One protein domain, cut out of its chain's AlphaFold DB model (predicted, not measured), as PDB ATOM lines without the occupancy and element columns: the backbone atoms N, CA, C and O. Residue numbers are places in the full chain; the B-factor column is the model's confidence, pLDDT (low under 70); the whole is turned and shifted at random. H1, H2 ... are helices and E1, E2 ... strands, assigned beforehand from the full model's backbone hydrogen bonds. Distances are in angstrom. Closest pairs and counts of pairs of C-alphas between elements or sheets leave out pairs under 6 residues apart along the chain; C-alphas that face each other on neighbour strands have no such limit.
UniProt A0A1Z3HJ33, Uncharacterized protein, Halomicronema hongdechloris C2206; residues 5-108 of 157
ATOM      1  N   SER A   5     151.861 215.438 166.219       48.56
ATOM      2  CA  SER A   5     152.583 214.736 167.282       48.56
ATOM      3  C   SER A   5     153.480 213.615 166.736       48.56
ATOM      4  O   SER A   5     154.500 213.280 167.333       48.56
ATOM      5  N   LEU A   6     153.124 213.034 165.586       51.00
ATOM      6  CA  LEU A   6     153.832 211.903 164.974       51.00
ATOM      7  C   LEU A   6     154.958 212.335 164.040       51.00
ATOM      8  O   LEU A   6     155.967 211.641 163.966       51.00
ATOM      9  N   SER A   7     154.836 213.485 163.377       50.78
ATOM     10  CA  SER A   7     155.930 214.065 162.589       50.78
ATOM     11  C   SER A   7     157.164 214.337 163.456       50.78
ATOM     12  O   SER A   7     158.266 214.020 163.026       50.78
ATOM     13  N   LEU A   8     156.973 214.798 164.700       47.19
ATOM     14  CA  LEU A   8     158.042 214.993 165.691       47.19
ATOM     15  C   LEU A   8     158.710 213.679 166.136       47.19
ATOM     16  O   LEU A   8     159.930 213.617 166.277       47.19
ATOM     17  N   VAL A   9     157.924 212.617 166.338       52.09
ATOM     18  CA  VAL A   9     158.434 211.297 166.755       52.09
ATOM     19  C   VAL A   9     159.154 210.584 165.606       52.09
ATOM     20  O   VAL A   9     160.160 209.917 165.826       52.09
ATOM     21  N   LEU A  10     158.670 210.744 164.373       51.25
ATOM     22  CA  LEU A  10     159.284 210.162 163.179       51.25
ATOM     23  C   LEU A  10     160.568 210.894 162.766       51.25
ATOM     24  O   LEU A  10     161.490 210.234 162.300       51.25
ATOM     25  N   SER A  11     160.664 212.210 162.994       50.88
ATOM     26  CA  SER A  11     161.893 212.989 162.769       50.88
ATOM     27  C   SER A  11     162.999 212.736 163.800       50.88
ATOM     28  O   SER A  11     164.124 213.180 163.604       50.88
ATOM     29  N   ALA A  12     162.686 212.063 164.914       48.94
ATOM     30  CA  ALA A  12     163.638 211.754 165.984       48.94
ATOM     31  C   ALA A  12     164.303 210.372 165.833       48.94
ATOM     32  O   ALA A  12     165.128 209.993 166.666       48.94
ATOM     33  N   LEU A  13     163.929 209.599 164.809       57.53
ATOM     34  CA  LEU A  13     164.552 208.315 164.512       57.53
ATOM     35  C   LEU A  13     165.816 208.540 163.681       57.53
ATOM     36  O   LEU A  13     165.777 209.198 162.649       57.53
ATOM     37  N   ASP A  14     166.925 207.977 164.147       54.62
ATOM     38  CA  ASP A  14     168.191 207.955 163.422       54.62
ATOM     39  C   ASP A  14     168.025 207.146 162.120       54.62
ATOM     40  O   ASP A  14     167.779 205.936 162.171       54.62
ATOM     41  N   ASP A  15     168.162 207.806 160.964       59.03
ATOM     42  CA  ASP A  15     168.077 207.196 159.622       59.03
ATOM     43  C   ASP A  15     169.148 206.097 159.402       59.03
ATOM     44  O   ASP A  15     169.124 205.372 158.406       59.03
ATOM     45  N   SER A  16     170.086 205.926 160.341       55.16
ATOM     46  CA  SER A  16     171.100 204.867 160.343       55.16
ATOM     47  C   SER A  16     170.553 203.473 160.677       55.16
ATOM     48  O   SER A  16     171.213 202.467 160.392       55.16
ATOM     49  N   ILE A  17     169.382 203.374 161.320       66.94
ATOM     50  CA  ILE A  17     168.889 202.116 161.900       66.94
ATOM     51  C   ILE A  17     167.796 201.507 161.026       66.94
ATOM     52  O   ILE A  17     166.695 202.036 160.887       66.94
ATOM     53  N   TYR A  18     168.078 200.319 160.488       80.81
ATOM     54  CA  TYR A  18     167.118 199.556 159.697       80.81
ATOM     55  C   TYR A  18     165.905 199.167 160.551       80.81
ATOM     56  O   TYR A  18     166.024 198.417 161.522       80.81
ATOM     57  N   GLY A  19     164.730 199.663 160.179       87.38
ATOM     58  CA  GLY A  19     163.487 199.419 160.895       87.38
ATOM     59  C   GLY A  19     162.416 198.758 160.041       87.38
ATOM     60  O   GLY A  19     162.585 198.520 158.843       87.38
ATOM     61  N   GLN A  20     161.290 198.448 160.677       91.88
ATOM     62  CA  GLN A  20     160.164 197.752 160.067       91.88
ATOM     63  C   GLN A  20     158.886 198.590 160.156       91.88
ATOM     64  O   GLN A  20     158.595 199.212 161.175       91.88
ATOM     65  N   VAL A  21     158.080 198.549 159.096       92.50
ATOM     66  CA  VAL A  21     156.732 199.118 159.059       92.50
ATOM     67  C   VAL A  21     155.729 198.027 158.724       92.50
ATOM     68  O   VAL A  21     155.893 197.287 157.756       92.50
ATOM     69  N   VAL A  22     154.671 197.915 159.520       94.38
ATOM     70  CA  VAL A  22     153.589 196.953 159.310       94.38
ATOM     71  C   VAL A  22     152.273 197.697 159.184       94.38
ATOM     72  O   VAL A  22     151.812 198.308 160.141       94.38
ATOM     73  N   LEU A  23     151.639 197.580 158.024       93.69
ATOM     74  CA  LEU A  23     150.281 198.028 157.767       93.69
ATOM     75  C   LEU A  23     149.309 196.853 157.881       93.69
ATOM     76  O   LEU A  23     149.464 195.822 157.220       93.69
ATOM     77  N   GLN A  24     148.259 197.051 158.669       93.69
ATOM     78  CA  GLN A  24     147.107 196.167 158.732       93.69
ATOM     79  C   GLN A  24     145.840 196.956 158.403       93.69
ATOM     80  O   GLN A  24     145.434 197.838 159.161       93.69
ATOM     81  N   VAL A  25     145.198 196.600 157.293       90.44
ATOM     82  CA  VAL A  25     143.869 197.096 156.936       90.44
ATOM     83  C   VAL A  25     142.848 196.005 157.196       90.44
ATOM     84  O   VAL A  25     142.978 194.885 156.686       90.44
ATOM     85  N   SER A  26     141.820 196.343 157.964       80.25
ATOM     86  CA  SER A  26     140.706 195.447 158.267       80.25
ATOM     87  C   SER A  26     139.418 196.003 157.672       80.25
ATOM     88  O   SER A  26     139.081 197.164 157.886       80.25
ATOM     89  N   MET A  27     138.683 195.160 156.953       77.62
ATOM     90  CA  MET A  27     137.334 195.445 156.471       77.62
ATOM     91  C   MET A  27     136.448 194.207 156.663       77.62
ATOM     92  O   MET A  27     136.974 193.096 156.773       77.62
ATOM     93  N   PRO A  28     135.110 194.351 156.627       69.12
ATOM     94  CA  PRO A  28     134.202 193.204 156.704       69.12
ATOM     95  C   PRO A  28     134.425 192.187 155.574       69.12
ATOM     96  O   PRO A  28     134.248 190.989 155.759       69.12
ATOM     97  N   SER A  29     134.821 192.672 154.394       68.81
ATOM     98  CA  SER A  29     134.867 191.905 153.147       68.81
ATOM     99  C   SER A  29     136.273 191.617 152.620       68.81
ATOM    100  O   SER A  29     136.376 190.991 151.569       68.81
ATOM    101  N   ALA A  30     137.342 192.061 153.294       77.31
ATOM    102  CA  ALA A  30     138.737 191.704 153.003       77.31
ATOM    103  C   ALA A  30     139.691 192.223 154.092       77.31
ATOM    104  O   ALA A  30     139.359 193.117 154.867       77.31
ATOM    105  N   SER A  31     140.914 191.699 154.109       84.06
ATOM    106  CA  SER A  31     142.033 192.291 154.837       84.06
ATOM    107  C   SER A  31     143.253 192.460 153.938       84.06
ATOM    108  O   SER A  31     143.539 191.630 153.070       84.06
ATOM    109  N   LEU A  32     143.977 193.557 154.157       87.56
ATOM    110  CA  LEU A  32     145.266 193.835 153.532       87.56
ATOM    111  C   LEU A  32     146.325 193.846 154.625       87.56
ATOM    112  O   LEU A  32     146.188 194.522 155.642       87.56
ATOM    113  N   TYR A  33     147.390 193.092 154.400       92.00
ATOM    114  CA  TYR A  33     148.570 193.093 155.245       92.00
ATOM    115  C   TYR A  33     149.783 193.454 154.400       92.00
ATOM    116  O   TYR A  33     150.080 192.766 153.420       92.00
ATOM    117  N   LEU A  34     150.502 194.495 154.802       91.62
ATOM    118  CA  LEU A  34     151.764 194.893 154.195       91.62
ATOM    119  C   LEU A  34     152.825 194.993 155.292       91.62
ATOM    120  O   LEU A  34     152.604 195.616 156.323       91.62
ATOM    121  N   ALA A  35     153.976 194.372 155.068       92.06
ATOM    122  CA  ALA A  35     155.170 194.553 155.877       92.06
ATOM    123  C   ALA A  35     156.301 195.051 154.981       92.06
ATOM    124  O   ALA A  35     156.603 194.437 153.951       92.06
ATOM    125  N   ALA A  36     156.915 196.143 155.401       91.94
ATOM    126  CA  ALA A  36     158.022 196.809 154.746       91.94
ATOM    127  C   ALA A  36     159.161 197.040 155.736       91.94
ATOM    128  O   ALA A  36     158.957 196.991 156.948       91.94
ATOM    129  N   GLN A  37     160.355 197.287 155.221       92.88
ATOM    130  CA  GLN A  37     161.524 197.616 156.024       92.88
ATOM    131  C   GLN A  37     162.398 198.635 155.305       92.88
ATOM    132  O   GLN A  37     162.422 198.656 154.078       92.88
ATOM    133  N   GLY A  38     163.147 199.436 156.045       90.12
ATOM    134  CA  GLY A  38     164.079 200.391 155.462       90.12
ATOM    135  C   GLY A  38     164.744 201.250 156.519       90.12
ATOM    136  O   GLY A  38     164.467 201.112 157.709       90.12
ATOM    137  N   GLN A  39     165.632 202.118 156.055       84.38
ATOM    138  CA  GLN A  39     166.422 203.015 156.897       84.38
ATOM    139  C   GLN A  39     165.574 204.133 157.515       84.38
ATOM    140  O   GLN A  39     165.738 204.439 158.687       84.38
ATOM    141  N   SER A  40     164.580 204.650 156.781       86.81
ATOM    142  CA  SER A  40     163.679 205.686 157.296       86.81
ATOM    143  C   SER A  40     162.257 205.165 157.509       86.81
ATOM    144  O   SER A  40     161.385 205.216 156.635       86.81
ATOM    145  N   VAL A  41     161.998 204.642 158.712       88.12
ATOM    146  CA  VAL A  41     160.660 204.180 159.134       88.12
ATOM    147  C   VAL A  41     159.624 205.306 159.069       88.12
ATOM    148  O   VAL A  41     158.462 205.045 158.751       88.12
ATOM    149  N   GLY A  42     160.044 206.550 159.315       85.62
ATOM    150  CA  GLY A  42     159.199 207.734 159.195       85.62
ATOM    151  C   GLY A  42     158.722 207.979 157.773       85.62
ATOM    152  O   GLY A  42     157.512 208.015 157.545       85.62
ATOM    153  N   SER A  43     159.642 208.058 156.811       88.06
ATOM    154  CA  SER A  43     159.298 208.271 155.399       88.06
ATOM    155  C   SER A  43     158.421 207.151 154.840       88.06
ATOM    156  O   SER A  43     157.435 207.419 154.146       88.06
ATOM    157  N   ILE A  44     158.718 205.894 155.191       90.31
ATOM    158  CA  ILE A  44     157.894 204.741 154.795       90.31
ATOM    159  C   ILE A  44     156.498 204.844 155.420       90.31
ATOM    160  O   ILE A  44     155.493 204.654 154.737       90.31
ATOM    161  N   GLY A  45     156.421 205.160 156.715       89.50
ATOM    162  CA  GLY A  45     155.160 205.311 157.435       89.50
ATOM    163  C   GLY A  45     154.278 206.425 156.873       89.50
ATOM    164  O   GLY A  45     153.079 206.217 156.684       89.50
ATOM    165  N   GLN A  46     154.872 207.577 156.559       89.81
ATOM    166  CA  GLN A  46     154.178 208.714 155.960       89.81
ATOM    167  C   GLN A  46     153.680 208.394 154.548       89.81
ATOM    168  O   GLN A  46     152.524 208.669 154.239       89.81
ATOM    169  N   SER A  47     154.502 207.737 153.726       91.19
ATOM    170  CA  SER A  47     154.113 207.338 152.366       91.19
ATOM    171  C   SER A  47     152.975 206.316 152.373       91.19
ATOM    172  O   SER A  47     152.066 206.385 151.549       91.19
ATOM    173  N   ILE A  48     152.966 205.397 153.346       90.56
ATOM    174  CA  ILE A  48     151.840 204.481 153.556       90.56
ATOM    175  C   ILE A  48     150.582 205.246 153.983       90.56
ATOM    176  O   ILE A  48     149.508 204.976 153.453       90.56
ATOM    177  N   ALA A  49     150.691 206.181 154.932       90.25
ATOM    178  CA  ALA A  49     149.552 206.967 155.405       90.25
ATOM    179  C   ALA A  49     148.936 207.818 154.282       90.25
ATOM    180  O   ALA A  49     147.718 207.816 154.124       90.25
ATOM    181  N   GLN A  50     149.771 208.469 153.470       88.44
ATOM    182  CA  GLN A  50     149.333 209.201 152.282       88.44
ATOM    183  C   GLN A  50     148.670 208.267 151.265       88.44
ATOM    184  O   GLN A  50     147.571 208.552 150.802       88.44
ATOM    185  N   GLY A  51     149.281 207.117 150.969       88.19
ATOM    186  CA  GLY A  51     148.688 206.139 150.058       88.19
ATOM    187  C   GLY A  51     147.333 205.615 150.542       88.19
ATOM    188  O   GLY A  51     146.465 205.323 149.732       88.19
ATOM    189  N   ILE A  52     147.109 205.513 151.855       89.69
ATOM    190  CA  ILE A  52     145.798 205.158 152.418       89.69
ATOM    191  C   ILE A  52     144.782 206.278 152.183       89.69
ATOM    192  O   ILE A  52     143.662 205.976 151.781       89.69
ATOM    193  N   ASP A  53     145.164 207.535 152.407       86.81
ATOM    194  CA  ASP A  53     144.306 208.709 152.195       86.81
ATOM    195  C   ASP A  53     143.895 208.849 150.717       86.81
ATOM    196  O   ASP A  53     142.714 208.966 150.401       86.81
ATOM    197  N   GLU A  54     144.848 208.690 149.791       84.38
ATOM    198  CA  GLU A  54     144.606 208.695 148.337       84.38
ATOM    199  C   GLU A  54     143.683 207.560 147.873       84.38
ATOM    200  O   GLU A  54     142.975 207.681 146.871       84.38
ATOM    201  N   LEU A  55     143.669 206.448 148.607       84.69
ATOM    202  CA  LEU A  55     142.758 205.327 148.382       84.69
ATOM    203  C   LEU A  55     141.380 205.533 149.041       84.69
ATOM    204  O   LEU A  55     140.568 204.604 149.057       84.69
ATOM    205  N   GLY A  56     141.111 206.721 149.593       85.69
ATOM    206  CA  GLY A  56     139.878 207.041 150.315       85.69
ATOM    207  C   GLY A  56     139.764 206.317 151.658       85.69
ATOM    208  O   GLY A  56     138.662 206.051 152.134       85.69
ATOM    209  N   GLY A  57     140.895 205.915 152.234       87.75
ATOM    210  CA  GLY A  57     140.977 205.244 153.521       87.75
ATOM    211  C   GLY A  57     141.204 206.192 154.682       87.75
ATOM    212  O   GLY A  57     141.438 207.383 154.534       87.75
ATOM    213  N   THR A  58     141.166 205.634 155.885       90.50
ATOM    214  CA  THR A  58     141.443 206.368 157.117       90.50
ATOM    215  C   THR A  58     142.417 205.578 157.967       90.50
ATOM    216  O   THR A  58     142.217 204.391 158.241       90.50
ATOM    217  N   VAL A  59     143.486 206.237 158.404       92.31
ATOM    218  CA  VAL A  59     144.403 205.681 159.396       92.31
ATOM    219  C   VAL A  59     143.726 205.755 160.762       92.31
ATOM    220  O   VAL A  59     143.375 206.829 161.234       92.31
ATOM    221  N   LEU A  60     143.524 204.597 161.386       92.25
ATOM    222  CA  LEU A  60     142.854 204.473 162.679       92.25
ATOM    223  C   LEU A  60     143.833 204.608 163.843       92.25
ATOM    224  O   LEU A  60     143.485 205.132 164.898       92.25
ATOM    225  N   ARG A  61     145.042 204.057 163.686       92.56
ATOM    226  CA  ARG A  61     146.034 203.997 164.761       92.56
ATOM    227  C   ARG A  61     147.440 203.856 164.204       92.56
ATOM    228  O   ARG A  61     147.664 203.084 163.272       92.56
ATOM    229  N   GLN A  62     148.389 204.545 164.823       92.06
ATOM    230  CA  GLN A  62     149.815 204.412 164.542       92.06
ATOM    231  C   GLN A  62     150.559 204.206 165.859       92.06
ATOM    232  O   GLN A  62     150.359 204.948 166.814       92.06
ATOM    233  N   GLU A  63     151.390 203.171 165.923       91.69
ATOM    234  CA  GLU A  63     152.207 202.857 167.094       91.69
ATOM    235  C   GLU A  63     153.651 202.640 166.671       91.69
ATOM    236  O   GLU A  63     153.952 201.682 165.958       91.69
ATOM    237  N   LEU A  64     154.549 203.496 167.145       89.19
ATOM    238  CA  LEU A  64     155.981 203.276 167.031       89.19
ATOM    239  C   LEU A  64     156.483 202.574 168.294       89.19
ATOM    240  O   LEU A  64     156.206 203.014 169.410       89.19
ATOM    241  N   ARG A  65     157.224 201.480 168.123       89.56
ATOM    242  CA  ARG A  65     157.906 200.778 169.216       89.56
ATOM    243  C   ARG A  65     159.350 200.504 168.835       89.56
ATOM    244  O   ARG A  65     159.644 200.319 167.662       89.56
ATOM    245  N   LEU A  66     160.229 200.412 169.825       86.75
ATOM    246  CA  LEU A  66     161.577 199.885 169.636       86.75
ATOM    247  C   LEU A  66     161.567 198.395 169.982       86.75
ATOM    248  O   LEU A  66     161.209 198.010 171.094       86.75
ATOM    249  N   VAL A  67     161.936 197.551 169.024       84.56
ATOM    250  CA  VAL A  67     162.058 196.101 169.197       84.56
ATOM    251  C   VAL A  67     163.530 195.763 169.027       84.56
ATOM    252  O   VAL A  67     164.074 195.938 167.944       84.56
ATOM    253  N   GLN A  68     164.184 195.325 170.106       84.94
ATOM    254  CA  GLN A  68     165.629 195.034 170.106       84.94
ATOM    255  C   GLN A  68     166.487 196.211 169.591       84.94
ATOM    256  O   GLN A  68     167.487 196.013 168.915       84.94
ATOM    257  N   GLY A  69     166.076 197.448 169.897       82.56
ATOM    258  CA  GLY A  69     166.764 198.668 169.460       82.56
ATOM    259  C   GLY A  69     166.420 199.142 168.042       82.56
ATOM    260  O   GLY A  69     166.793 200.253 167.688       82.56
ATOM    261  N   ALA A  70     165.666 198.365 167.257       84.06
ATOM    262  CA  ALA A  70     165.215 198.759 165.924       84.06
ATOM    263  C   ALA A  70     163.793 199.359 165.953       84.06
ATOM    264  O   ALA A  70     162.921 198.837 166.663       84.06
ATOM    265  N   PRO A  71     163.510 200.424 165.181       89.50
ATOM    266  CA  PRO A  71     162.177 201.005 165.114       89.50
ATOM    267  C   PRO A  71     161.203 200.085 164.374       89.50
ATOM    268  O   PRO A  71     161.460 199.620 163.265       89.50
ATOM    269  N   HIS A  72     160.052 199.844 164.991       91.50
ATOM    270  CA  HIS A  72     158.956 199.049 164.460       91.50
ATOM    271  C   HIS A  72     157.657 199.861 164.515       91.50
ATOM    272  O   HIS A  72     157.021 199.989 165.567       91.50
ATOM    273  N   LEU A  73     157.241 200.399 163.370       92.00
ATOM    274  CA  LEU A  73     156.007 201.166 163.218       92.00
ATOM    275  C   LEU A  73     154.857 200.253 162.794       92.00
ATOM    276  O   LEU A  73     154.921 199.565 161.779       92.00
ATOM    277  N   ARG A  74     153.765 200.267 163.550       93.94
ATOM    278  CA  ARG A  74     152.527 199.561 163.219       93.94
ATOM    279  C   ARG A  74     151.452 200.576 162.855       93.94
ATOM    280  O   ARG A  74     151.134 201.450 163.651       93.94
ATOM    281  N   ILE A  75     150.870 200.424 161.672       93.38
ATOM    282  CA  ILE A  75     149.792 201.257 161.145       93.38
ATOM    283  C   ILE A  75     148.544 200.387 161.018       93.38
ATOM    284  O   ILE A  75     148.567 199.325 160.394       93.38
ATOM    285  N   GLN A  76     147.449 200.831 161.622       93.81
ATOM    286  CA  GLN A  76     146.124 200.259 161.440       93.81
ATOM    287  C   GLN A  76     145.275 201.246 160.664       93.81
ATOM    288  O   GLN A  76     145.223 202.425 161.009       93.81
ATOM    289  N   ALA A  77     144.602 200.760 159.632       92.31
ATOM    290  CA  ALA A  77     143.768 201.591 158.787       92.31
ATOM    291  C   ALA A  77     142.490 200.872 158.369       92.31
ATOM    292  O   ALA A  77     142.364 199.649 158.475       92.31
ATOM    293  N   GLN A  78     141.554 201.662 157.871       90.31
ATOM    294  CA  GLN A  78     140.318 201.214 157.268       90.31
ATOM    295  C   GLN A  78     140.250 201.739 155.839       90.31
ATOM    296  O   GLN A  78     140.622 202.875 155.567       90.31
ATOM    297  N   LEU A  79     139.777 200.898 154.929       84.19
ATOM    298  CA  LEU A  79     139.452 201.273 153.558       84.19
ATOM    299  C   LEU A  79     137.979 200.946 153.313       84.19
ATOM    300  O   LEU A  79     137.413 200.079 153.982       84.19
ATOM    301  N   SER A  80     137.353 201.628 152.356       76.25
ATOM    302  CA  SER A  80     135.997 201.282 151.908       76.25
ATOM    303  C   SER A  80     136.012 200.069 150.974       76.25
ATOM    304  O   SER A  80     135.087 199.260 150.983       76.25
ATOM    305  N   THR A  81     137.075 199.926 150.173       74.00
ATOM    306  CA  THR A  81     137.297 198.784 149.279       74.00
ATOM    307  C   THR A  81     138.785 198.434 149.184       74.00
ATOM    308  O   THR A  81     139.664 199.278 149.351       74.00
ATOM    309  N   VAL A  82     139.090 197.167 148.902       71.62
ATOM    310  CA  VAL A  82     140.461 196.682 148.691       71.62
ATOM    311  C   VAL A  82     140.494 195.846 147.423       71.62
ATOM    312  O   VAL A  82     139.742 194.882 147.286       71.62
ATOM    313  N   SER A  83     141.393 196.205 146.511       69.69
ATOM    314  CA  SER A  83     141.658 195.501 145.259       69.69
ATOM    315  C   SER A  83     143.148 195.166 145.136       69.69
ATOM    316  O   SER A  83     143.975 195.611 145.938       69.69
ATOM    317  N   HIS A  84     143.511 194.382 144.117       65.12
ATOM    318  CA  HIS A  84     144.920 194.148 143.797       65.12
ATOM    319  C   HIS A  84     145.657 195.455 143.444       65.12
ATOM    320  O   HIS A  84     146.811 195.617 143.840       65.12
ATOM    321  N   ASP A  85     144.986 196.402 142.778       73.75
ATOM    322  CA  ASP A  85     145.554 197.712 142.428       73.75
ATOM    323  C   ASP A  85     145.954 198.508 143.679       73.75
ATOM    324  O   ASP A  85     147.059 199.038 143.759       73.75
ATOM    325  N   HIS A  86     145.119 198.478 144.722       81.25
ATOM    326  CA  HIS A  86     145.416 199.148 145.995       81.25
ATOM    327  C   HIS A  86     146.698 198.598 146.638       81.25
ATOM    328  O   HIS A  86     147.535 199.355 147.126       81.25
ATOM    329  N   GLY A  87     146.886 197.273 146.597       80.81
ATOM    330  CA  GLY A  87     148.107 196.637 147.090       80.81
ATOM    331  C   GLY A  87     149.359 197.050 146.308       80.81
ATOM    332  O   GLY A  87     150.408 197.263 146.916       80.81
ATOM    333  N   GLN A  88     149.255 197.188 144.983       79.25
ATOM    334  CA  GLN A  88     150.375 197.623 144.143       79.25
ATOM    335  C   GLN A  88     150.713 199.099 144.353       79.25
ATOM    336  O   GLN A  88     151.887 199.423 144.496       79.25
ATOM    337  N   ARG A  89     149.713 199.978 144.484       81.69
ATOM    338  CA  ARG A  89     149.937 201.398 144.805       81.69
ATOM    339  C   ARG A  89     150.684 201.577 146.123       81.69
ATOM    340  O   ARG A  89     151.690 202.280 146.164       81.69
ATOM    341  N   LEU A  90     150.260 200.870 147.173       87.06
ATOM    342  CA  LEU A  90     150.949 200.897 148.466       87.06
ATOM    343  C   LEU A  90     152.377 200.342 148.372       87.06
ATOM    344  O   LEU A  90     153.288 200.887 148.989       87.06
ATOM    345  N   ARG A  91     152.603 199.287 147.577       87.75
ATOM    346  CA  ARG A  91     153.956 198.776 147.314       87.75
ATOM    347  C   ARG A  91     154.830 199.833 146.637       87.75
ATOM    348  O   ARG A  91     155.955 200.037 147.079       87.75
ATOM    349  N   THR A  92     154.329 200.491 145.595       83.44
ATOM    350  CA  THR A  92     155.069 201.531 144.872       83.44
ATOM    351  C   THR A  92     155.403 202.709 145.782       83.44
ATOM    352  O   THR A  92     156.544 203.157 145.777       83.44
ATOM    353  N   ALA A  93     154.460 203.147 146.621       87.12
ATOM    354  CA  ALA A  93     154.692 204.214 147.595       87.12
ATOM    355  C   ALA A  93     155.806 203.856 148.594       87.12
ATOM    356  O   ALA A  93     156.679 204.672 148.871       87.12
ATOM    357  N   VAL A  94     155.829 202.614 149.090       88.56
ATOM    358  CA  VAL A  94     156.898 202.137 149.981       88.56
ATOM    359  C   VAL A  94     158.259 202.136 149.284       88.56
ATOM    360  O   VAL A  94     159.237 202.579 149.878       88.56
ATOM    361  N   ILE A  95     158.325 201.655 148.040       88.38
ATOM    362  CA  ILE A  95     159.577 201.602 147.270       88.38
ATOM    363  C   ILE A  95     160.092 203.014 146.975       88.38
ATOM    364  O   ILE A  95     161.278 203.280 147.149       88.38
ATOM    365  N   ALA A  96     159.203 203.934 146.592       83.88
ATOM    366  CA  ALA A  96     159.548 205.336 146.367       83.88
ATOM    367  C   ALA A  96     160.076 206.022 147.640       83.88
ATOM    368  O   ALA A  96     160.939 206.890 147.556       83.88
ATOM    369  N   ALA A  97     159.618 205.584 148.815       87.50
ATOM    370  CA  ALA A  97     160.102 206.040 150.115       87.50
ATOM    371  C   ALA A  97     161.434 205.395 150.558       87.50
ATOM    372  O   ALA A  97     161.841 205.572 151.705       87.50
ATOM    373  N   GLY A  98     162.086 204.602 149.699       87.50
ATOM    374  CA  GLY A  98     163.323 203.882 150.026       87.50
ATOM    375  C   GLY A  98     163.116 202.632 150.889       87.50
ATOM    376  O   GLY A  98     164.076 202.080 151.426       87.50
ATOM    377  N   GLY A  99     161.871 202.174 151.046       88.62
ATOM    378  CA  GLY A  99     161.538 200.941 151.749       88.62
ATOM    379  C   GLY A  99     161.500 199.722 150.830       88.62
ATOM    380  O   GLY A  99     161.195 199.809 149.644       88.62
ATOM    381  N   ASP A 100     161.725 198.543 151.396       87.31
ATOM    382  CA  ASP A 100     161.538 197.267 150.711       87.31
ATOM    383  C   ASP A 100     160.347 196.495 151.293       87.31
ATOM    384  O   ASP A 100     160.278 196.217 152.496       87.31
ATOM    385  N   VAL A 101     159.411 196.114 150.423       89.88
ATOM    386  CA  VAL A 101     158.210 195.351 150.769       89.88
ATOM    387  C   VAL A 101     158.544 193.870 150.918       89.88
ATOM    388  O   VAL A 101     158.626 193.115 149.948       89.88
ATOM    389  N   ARG A 102     158.611 193.416 152.169       90.50
ATOM    390  CA  ARG A 102     158.902 192.022 152.536       90.50
ATOM    391  C   ARG A 102     157.694 191.111 152.415       90.50
ATOM    392  O   ARG A 102     157.831 189.919 152.145       90.50
ATOM    393  N   ARG A 103     156.494 191.644 152.648       88.25
ATOM    394  CA  ARG A 103     155.253 190.872 152.562       88.25
ATOM    395  C   ARG A 103     154.103 191.771 152.146       88.25
ATOM    396  O   ARG A 103     153.869 192.788 152.779       88.25
ATOM    397  N   LEU A 104     153.343 191.343 151.147       85.88
ATOM    398  CA  LEU A 104     152.051 191.920 150.791       85.88
ATOM    399  C   LEU A 104     151.057 190.768 150.660       85.88
ATOM    400  O   LEU A 104     151.296 189.827 149.905       85.88
ATOM    401  N   ARG A 105     149.973 190.803 151.432       84.50
ATOM    402  CA  ARG A 105     148.909 189.797 151.400       84.50
ATOM    403  C   ARG A 105     147.560 190.486 151.348       84.50
ATOM    404  O   ARG A 105     147.248 191.313 152.197       84.50
ATOM    405  N   LEU A 106     146.761 190.077 150.375       80.75
ATOM    406  CA  LEU A 106     145.357 190.433 150.253       80.75
ATOM    407  C   LEU A 106     144.560 189.172 150.551       80.75
ATOM    408  O   LEU A 106     144.727 188.158 149.870       80.75
ATOM    409  N   ARG A 107     143.744 189.206 151.600       79.62
ATOM    410  CA  ARG A 107     142.881 188.091 151.968       79.62
ATOM    411  C   ARG A 107     141.441 188.528 151.807       79.62
ATOM    412  O   ARG A 107     140.959 189.382 152.539       79.62
ATOM    413  N   PHE A 108     140.749 187.890 150.883       69.25
ATOM    414  CA  PHE A 108     139.303 187.985 150.796       69.25
ATOM    415  C   PHE A 108     138.711 186.868 151.669       69.25
ATOM    416  O   PHE A 108     139.237 185.749 151.645       69.25
TER     417      PHE A 108
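What this domain is: This is residues 5 to 108 of the 157 residues of an uncharacterized protein of Halomicronema hongdechloris C2206 (UniProt A0A1Z3HJ33). The model is a twisted sheet of five strands with two helices, H2 and H3, packed side by side over one face, while the other face is bare. A short helix, H1, sits by the beginning of H2 and only grazes the sheet. The printed part has 104 residues, with three named helices and five named strands in the order H1, E1, E2, H2, E3, E4, H3, E5. The sheet's order is E3, E4, E1, E2, E5 and it is mixed; the class is mixed, helices and strands. The whole is compact, with a radius of gyration of the C-alphas of 12.8 A, and spans 37 by 25 by 23 A.

How they stand to each other: Start at H1, residues 5 to 10, which only just touches H2, residues 41 to 54, with 3 pairs of C-alphas within 8 A; the closest C-alphas are those of Leu 10 and Gly 42, 4.7 A apart. Next, E1, residues 19 to 27, and E2, residues 30 to 38, form an antiparallel hairpin, with N 23 and O 34 2.8 A apart, within hydrogen-bond range. E3, residues 58 to 67, and E4, residues 70 to 78, form another, with N 63 and O 74 at 2.9 A. E4 is parallel to E1, at 16 degrees, with N 22 and O 73 at 2.8 A. E5, residues 100 to 107, is antiparallel to E2, with N 33 and O 105 at 2.8 A. E2, H2 and E3 make a split strand-helix-strand unit, two strands running the same way with others between them in the sheet, and its crossover is right-handed; E4, H3 and E5 make a second, also right-handed. H3, residues 84 to 96, is over E2 and E5, at a height over the sheet of 9.5 A. H2 is on the same face, making two layers, helices on one face of a sheet. H3 touches H2 with its residues 89 to 94 alone, the closest C-alphas being those of Ile 44 and Val 94, 5.6 A apart. Each O i to N i+4 pair is within hydrogen-bond range in H2 and H3, but 1 of 2 in H1.

Where its parts are: Find C-alpha 5 at (152.583, 214.736, 167.282), where H1 begins its 9.1 A. E1 begins at C-alpha 19, (163.487, 199.419, 160.895), and runs 26.8 A; E2 runs 26.9 A, H2 19.9 A, E3 26.0 A, E4 26.5 A and H3 18.6 A. E5 runs 20.8 A to C-alpha 107 at (142.881, 188.091, 151.968).

The domain as a whole: The two C-alphas farthest apart are those of Ser 16 and Ser 29, 39.1 A. The printed part has no cut, and no link is long. The mean pLDDT of the printed part is 82.1; look for values under 70 at residues 5 to 17, 28 to 29, 83 to 84 and 108.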